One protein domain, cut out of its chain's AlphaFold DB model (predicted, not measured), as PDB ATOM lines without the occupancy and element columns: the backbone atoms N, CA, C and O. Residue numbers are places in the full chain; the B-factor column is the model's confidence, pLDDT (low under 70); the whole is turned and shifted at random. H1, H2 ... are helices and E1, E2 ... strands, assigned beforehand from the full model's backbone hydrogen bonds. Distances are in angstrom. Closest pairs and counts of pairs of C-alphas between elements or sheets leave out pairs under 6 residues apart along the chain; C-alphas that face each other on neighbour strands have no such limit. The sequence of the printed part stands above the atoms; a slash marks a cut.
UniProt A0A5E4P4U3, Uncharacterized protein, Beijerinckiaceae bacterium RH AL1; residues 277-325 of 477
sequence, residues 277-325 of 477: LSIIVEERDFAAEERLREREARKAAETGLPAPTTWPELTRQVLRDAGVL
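AT A GLANCE: This is residues 277 to 325 of the 477 residues of an uncharacterized protein of Beijerinckiaceae bacterium RH AL1 (UniProt A0A5E4P4U3). This is a thin rod: a twisted ribbon of two antiparallel strands, E1 and E2, makes one half of its length, and one helix, H1, carries on beyond the ribbon's end to make the other half. From the far end of H1 the long link of residues 304 to 314 folds back beside the helix to reach E2. The printed part has 49 residues with one named helix and two named strands, in the order E1, H1, E2, and the sheet's order is E1 - E2. The class is mixed, helices and strands. The whole is extended, with a radius of gyration of the C-alphas of 16.4 A and spans of 57 by 14 by 9 A.

IN THESE COORDINATES: Find C-alpha 277 at (92.668, 59.208, 103.495); from there E1 runs through residues 277 to 284, 21.9 A long. Its partner E2, residues 315 to 324, measures 26.5 A and ends at C-alpha 324, at (87.820, 58.818, 106.806). Look for H1 at residues 286 to 303, from C-alpha 286 at (97.594, 79.400, 87.794), over 25.4 A.

HOW THE PARTS SIT: Start at the sheet, where E1 and E2 are antiparallel neighbours at 153 degrees between their directions. C-alphas 278 and 321 face each other at 4.6 A. Look at N 281 and O 318, 2.9 A apart, and N 316 and O 283, 2.8 A apart, both within hydrogen-bond range. A tight link, Asp 285, joins E1 to H1. H1 and E2 are near each other, with 5 pairs of C-alphas within 10 A. In H1 every O i to N i+4 pair is within hydrogen-bond range.

THE WHOLE: The C-alphas farthest apart, of Gly 304 and Leu 325, are 57.0 A apart, while the first and last printed C-alphas, of Leu 277 and Leu 325, are 6.6 A apart. The link from H1 to E2 is long, with 11 residues. The printed part has no cut. Its mean pLDDT is 96.2, and no printed residue is under 70.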
ATOM      1  N   LEU A 277      92.100  59.568 104.778       97.44
ATOM      2  CA  LEU A 277      92.668  59.208 103.495       97.44
ATOM      3  C   LEU A 277      92.860  60.469 102.671       97.44
ATOM      4  O   LEU A 277      92.024  61.369 102.679       97.44
ATOM      5  N   SER A 278      93.951  60.514 101.929       96.62
ATOM      6  CA  SER A 278      94.242  61.622 101.039       96.62
ATOM      7  C   SER A 278      94.753  61.137  99.695       96.62
ATOM      8  O   SER A 278      95.321  60.048  99.574       96.62
ATOM      9  N   ILE A 279      94.501  61.951  98.680       96.38
ATOM     10  CA  ILE A 279      94.876  61.706  97.289       96.38
ATOM     11  C   ILE A 279      95.725  62.882  96.822       96.38
ATOM     12  O   ILE A 279      95.487  64.029  97.212       96.38
ATOM     13  N   ILE A 280      96.742  62.599  96.017       94.62
ATOM     14  CA  ILE A 280      97.536  63.639  95.371       94.62
ATOM     15  C   ILE A 280      96.876  63.924  94.027       94.62
ATOM     16  O   ILE A 280      96.856  63.063  93.153       94.62
ATOM     17  N   VAL A 281      96.325  65.124  93.876       96.19
ATOM     18  CA  VAL A 281      95.724  65.581  92.622       96.19
ATOM     19  C   VAL A 281      96.651  66.603  91.985       96.19
ATOM     20  O   VAL A 281      97.139  67.515  92.655       96.19
ATOM     21  N   GLU A 282      96.900  66.447  90.689       96.31
ATOM     22  CA  GLU A 282      97.556  67.479  89.896       96.31
ATOM     23  C   GLU A 282      96.533  68.566  89.580       96.31
ATOM     24  O   GLU A 282      95.596  68.376  88.806       96.31
ATOM     25  N   GLU A 283      96.686  69.707  90.238       96.94
ATOM     26  CA  GLU A 283      95.888  70.893  89.970       96.94
ATOM     27  C   GLU A 283      96.712  71.868  89.143       96.94
ATOM     28  O   GLU A 283      97.907  72.048  89.378       96.94
ATOM     29  N   ARG A 284      96.064  72.543  88.197       97.50
ATOM     30  CA  ARG A 284      96.693  73.621  87.439       97.50
ATOM     31  C   ARG A 284      97.127  74.748  88.382       97.50
ATOM     32  O   ARG A 284      96.313  75.304  89.121       97.50
ATOM     33  N   ASP A 285      98.412  75.083  88.362       97.62
ATOM     34  CA  ASP A 285      99.012  76.136  89.177       97.62
ATOM     35  C   ASP A 285      98.973  77.467  88.421       97.62
ATOM     36  O   ASP A 285      99.965  77.930  87.854       97.62
ATOM     37  N   PHE A 286      97.799  78.099  88.432       97.12
ATOM     38  CA  PHE A 286      97.594  79.400  87.794       97.12
ATOM     39  C   PHE A 286      98.581  80.465  88.285       97.12
ATOM     40  O   PHE A 286      99.018  81.300  87.496       97.12
ATOM     41  N   ALA A 287      98.988  80.411  89.558       96.69
ATOM     42  CA  ALA A 287      99.941  81.363  90.113       96.69
ATOM     43  C   ALA A 287     101.359  81.133  89.566       96.69
ATOM     44  O   ALA A 287     102.106  82.087  89.348       96.69
ATOM     45  N   ALA A 288     101.766  79.880  89.340       96.75
ATOM     46  CA  ALA A 288     103.026  79.584  88.664       96.75
ATOM     47  C   ALA A 288     102.990  79.983  87.184       96.75
ATOM     48  O   ALA A 288     103.974  80.536  86.692       96.75
ATOM     49  N   GLU A 289     101.870  79.749  86.496       97.50
ATOM     50  CA  GLU A 289     101.692  80.177  85.104       97.50
ATOM     51  C   GLU A 289     101.780  81.695  84.961       97.50
ATOM     52  O   GLU A 289     102.462  82.188  84.068       97.50
ATOM     53  N   GLU A 290     101.137  82.442  85.855       97.38
ATOM     54  CA  GLU A 290     101.196  83.903  85.868       97.38
ATOM     55  C   GLU A 290     102.628  84.401  86.096       97.38
ATOM     56  O   GLU A 290     103.136  85.188  85.299       97.38
ATOM     57  N   ARG A 291     103.351  83.836  87.074       97.50
ATOM     58  CA  ARG A 291     104.776  84.147  87.297       97.50
ATOM     59  C   ARG A 291     105.660  83.827  86.087       97.50
ATOM     60  O   ARG A 291     106.658  84.514  85.857       97.50
ATOM     61  N   LEU A 292     105.350  82.765  85.342       96.75
ATOM     62  CA  LEU A 292     106.072  82.416  84.118       96.75
ATOM     63  C   LEU A 292     105.782  83.434  83.007       96.75
ATOM     64  O   LEU A 292     106.723  83.917  82.375       96.75
ATOM     65  N   ARG A 293     104.507  83.805  82.823       96.00
ATOM     66  CA  ARG A 293     104.085  84.829  81.856       96.00
ATOM     67  C   ARG A 293     104.751  86.167  82.144       96.00
ATOM     68  O   ARG A 293     105.314  86.762  81.235       96.00
ATOM     69  N   GLU A 294     104.764  86.609  83.398       96.69
ATOM     70  CA  GLU A 294     105.432  87.850  83.806       96.69
ATOM     71  C   GLU A 294     106.940  87.819  83.525       96.69
ATOM     72  O   GLU A 294     107.511  88.794  83.035       96.69
ATOM     73  N   ARG A 295     107.603  86.690  83.812       96.88
ATOM     74  CA  ARG A 295     109.048  86.532  83.594       96.88
ATOM     75  C   ARG A 295     109.417  86.618  82.118       96.88
ATOM     76  O   ARG A 295     110.373  87.307  81.769       96.88
ATOM     77  N   GLU A 296     108.684  85.917  81.269       96.00
ATOM     78  CA  GLU A 296     108.939  85.905  79.830       96.00
ATOM     79  C   GLU A 296     108.466  87.202  79.158       96.00
ATOM     80  O   GLU A 296     109.133  87.675  78.245       96.00
ATOM     81  N   ALA A 297     107.405  87.853  79.649       95.00
ATOM     82  CA  ALA A 297     107.024  89.198  79.208       95.00
ATOM     83  C   ALA A 297     108.123  90.227  79.518       95.00
ATOM     84  O   ALA A 297     108.472  91.040  78.662       95.00
ATOM     85  N   ARG A 298     108.730  90.154  80.711       96.69
ATOM     86  CA  ARG A 298     109.889  90.988  81.062       96.69
ATOM     87  C   ARG A 298     111.081  90.710  80.143       96.69
ATOM     88  O   ARG A 298     111.677  91.643  79.621       96.69
ATOM     89  N   LYS A 299     111.384  89.439  79.884       96.69
ATOM     90  CA  LYS A 299     112.471  89.033  78.981       96.69
ATOM     91  C   LYS A 299     112.232  89.476  77.531       96.69
ATOM     92  O   LYS A 299     113.168  89.899  76.859       96.69
ATOM     93  N   ALA A 300     110.992  89.409  77.051       96.06
ATOM     94  CA  ALA A 300     110.587  89.915  75.742       96.06
ATOM     95  C   ALA A 300     110.815  91.430  75.638       96.06
ATOM     96  O   ALA A 300     111.420  91.900  74.675       96.06
ATOM     97  N   ALA A 301     110.425  92.186  76.672       96.06
ATOM     98  CA  ALA A 301     110.676  93.623  76.746       96.06
ATOM     99  C   ALA A 301     112.180  93.963  76.764       96.06
ATOM    100  O   ALA A 301     112.594  94.919  76.116       96.06
ATOM    101  N   GLU A 302     113.001  93.171  77.460       97.31
ATOM    102  CA  GLU A 302     114.459  93.361  77.530       97.31
ATOM    103  C   GLU A 302     115.184  93.002  76.221       97.31
ATOM    104  O   GLU A 302     116.175  93.636  75.869       97.31
ATOM    105  N   THR A 303     114.713  91.985  75.493       96.62
ATOM    106  CA  THR A 303     115.401  91.450  74.299       96.62
ATOM    107  C   THR A 303     114.840  91.952  72.968       96.62
ATOM    108  O   THR A 303     115.474  91.758  71.934       96.62
ATOM    109  N   GLY A 304     113.653  92.566  72.965       96.50
ATOM    110  CA  GLY A 304     112.936  92.962  71.748       96.50
ATOM    111  C   GLY A 304     112.320  91.790  70.971       96.50
ATOM    112  O   GLY A 304     111.749  91.998  69.901       96.50
ATOM    113  N   LEU A 305     112.421  90.561  71.488       95.88
ATOM    114  CA  LEU A 305     111.773  89.388  70.906       95.88
ATOM    115  C   LEU A 305     110.310  89.303  71.372       95.88
ATOM    116  O   LEU A 305     110.023  89.622  72.525       95.88
ATOM    117  N   PRO A 306     109.370  88.854  70.521       93.38
ATOM    118  CA  PRO A 306     107.977  88.687  70.923       93.38
ATOM    119  C   PRO A 306     107.833  87.587  71.986       93.38
ATOM    120  O   PRO A 306     108.467  86.534  71.898       93.38
ATOM    121  N   ALA A 307     106.967  87.819  72.977       92.06
ATOM    122  CA  ALA A 307     106.633  86.810  73.978       92.06
ATOM    123  C   ALA A 307     105.935  85.596  73.323       92.06
ATOM    124  O   ALA A 307     105.183  85.773  72.356       92.06
ATOM    125  N   PRO A 308     106.140  84.370  73.841       93.00
ATOM    126  CA  PRO A 308     105.460  83.194  73.318       93.00
ATOM    127  C   PRO A 308     103.935  83.340  73.411       93.00
ATOM    128  O   PRO A 308     103.385  83.793  74.414       93.00
ATOM    129  N   THR A 309     103.236  82.937  72.351       92.38
ATOM    130  CA  THR A 309     101.765  82.979  72.276       92.38
ATOM    131  C   THR A 309     101.102  81.772  72.934       92.38
ATOM    132  O   THR A 309      99.916  81.815  73.249       92.38
ATOM    133  N   THR A 310     101.864  80.701  73.168       95.06
ATOM    134  CA  THR A 310     101.413  79.488  73.855       95.06
ATOM    135  C   THR A 310     102.280  79.244  75.083       95.06
ATOM    136  O   THR A 310     103.500  79.392  75.039       95.06
ATOM    137  N   TRP A 311     101.633  78.895  76.194       92.62
ATOM    138  CA  TRP A 311     102.287  78.671  77.479       92.62
ATOM    139  C   TRP A 311     102.057  77.229  77.908       92.62
ATOM    140  O   TRP A 311     100.927  76.752  77.778       92.62
ATOM    141  N   PRO A 312     103.086  76.538  78.422       95.06
ATOM    142  CA  PRO A 312     102.876  75.228  79.011       95.06
ATOM    143  C   PRO A 312     101.948  75.365  80.223       95.06
ATOM    144  O   PRO A 312     102.102  76.289  81.026       95.06
ATOM    145  N   GLU A 313     100.987  74.451  80.349       97.06
ATOM    146  CA  GLU A 313     100.185  74.349  81.565       97.06
ATOM    147  C   GLU A 313     101.085  73.842  82.688       97.06
ATOM    148  O   GLU A 313     101.713  72.786  82.568       97.06
ATOM    149  N   LEU A 314     101.190  74.621  83.762       97.06
ATOM    150  CA  LEU A 314     101.953  74.215  84.934       97.06
ATOM    151  C   LEU A 314     100.986  73.587  85.924       97.06
ATOM    152  O   LEU A 314      99.955  74.171  86.253       97.06
ATOM    153  N   THR A 315     101.318  72.400  86.414       97.06
ATOM    154  CA  THR A 315     100.558  71.721  87.460       97.06
ATOM    155  C   THR A 315     101.353  71.698  88.759       97.06
ATOM    156  O   THR A 315     102.585  71.703  88.772       97.06
ATOM    157  N   ARG A 316     100.634  71.688  89.879       97.00
ATOM    158  CA  ARG A 316     101.177  71.422  91.209       97.00
ATOM    159  C   ARG A 316     100.436  70.247  91.824       97.00
ATOM    160  O   ARG A 316      99.242  70.054  91.597       97.00
ATOM    161  N   GLN A 317     101.140  69.490  92.649       96.69
ATOM    162  CA  GLN A 317     100.547  68.406  93.416       96.69
ATOM    163  C   GLN A 317      99.890  68.968  94.678       96.69
ATOM    164  O   GLN A 317     100.553  69.597  95.503       96.69
ATOM    165  N   VAL A 318      98.585  68.747  94.823       96.56
ATOM    166  CA  VAL A 318      97.811  69.152  96.000       96.56
ATOM    167  C   VAL A 318      97.236  67.916  96.670       96.56
ATOM    168  O   VAL A 318      96.663  67.041  96.023       96.56
ATOM    169  N   LEU A 319      97.386  67.853  97.990       96.62
ATOM    170  CA  LEU A 319      96.783  66.814  98.805       96.62
ATOM    171  C   LEU A 319      95.297  67.148  99.028       96.62
ATOM    172  O   LEU A 319      94.989  68.141  99.687       96.62
ATOM    173  N   ARG A 320      94.378  66.328  98.512       96.69
ATOM    174  CA  ARG A 320      92.936  66.443  98.791       96.69
ATOM    175  C   ARG A 320      92.486  65.379  99.786       96.69
ATOM    176  O   ARG A 320      92.960  64.246  99.738       96.69
ATOM    177  N   ASP A 321      91.573  65.750 100.683       97.00
ATOM    178  CA  ASP A 321      90.927  64.812 101.611       97.00
ATOM    179  C   ASP A 321      89.972  63.907 100.822       97.00
ATOM    180  O   ASP A 321      89.068  64.394 100.142       97.00
ATOM    181  N   ALA A 322      90.198  62.597 100.887       96.88
ATOM    182  CA  ALA A 322      89.346  61.601 100.251       96.88
ATOM    183  C   ALA A 322      88.233  61.121 101.195       96.88
ATOM    184  O   ALA A 322      87.204  60.643 100.721       96.88
ATOM    185  N   GLY A 323      88.407  61.257 102.515       97.31
ATOM    186  CA  GLY A 323      87.459  60.803 103.530       97.31
ATOM    187  C   GLY A 323      88.131  60.118 104.721       97.31
ATOM    188  O   GLY A 323      89.351  60.104 104.857       97.31
ATOM    189  N   VAL A 324      87.329  59.521 105.609       97.69
ATOM    190  CA  VAL A 324      87.820  58.818 106.806       97.69
ATOM    191  C   VAL A 324      87.568  57.320 106.676       97.69
ATOM    192  O   VAL A 324      86.419  56.886 106.663       97.69
ATOM    193  N   LEU A 325      88.644  56.536 106.633       97.12
ATOM    194  CA  LEU A 325      88.592  55.080 106.615       97.12
ATOM    195  C   LEU A 325      88.221  54.520 107.993       97.12
ATOM    196  O   LEU A 325      88.931  54.728 108.984       97.12
TER     197      LEU A 325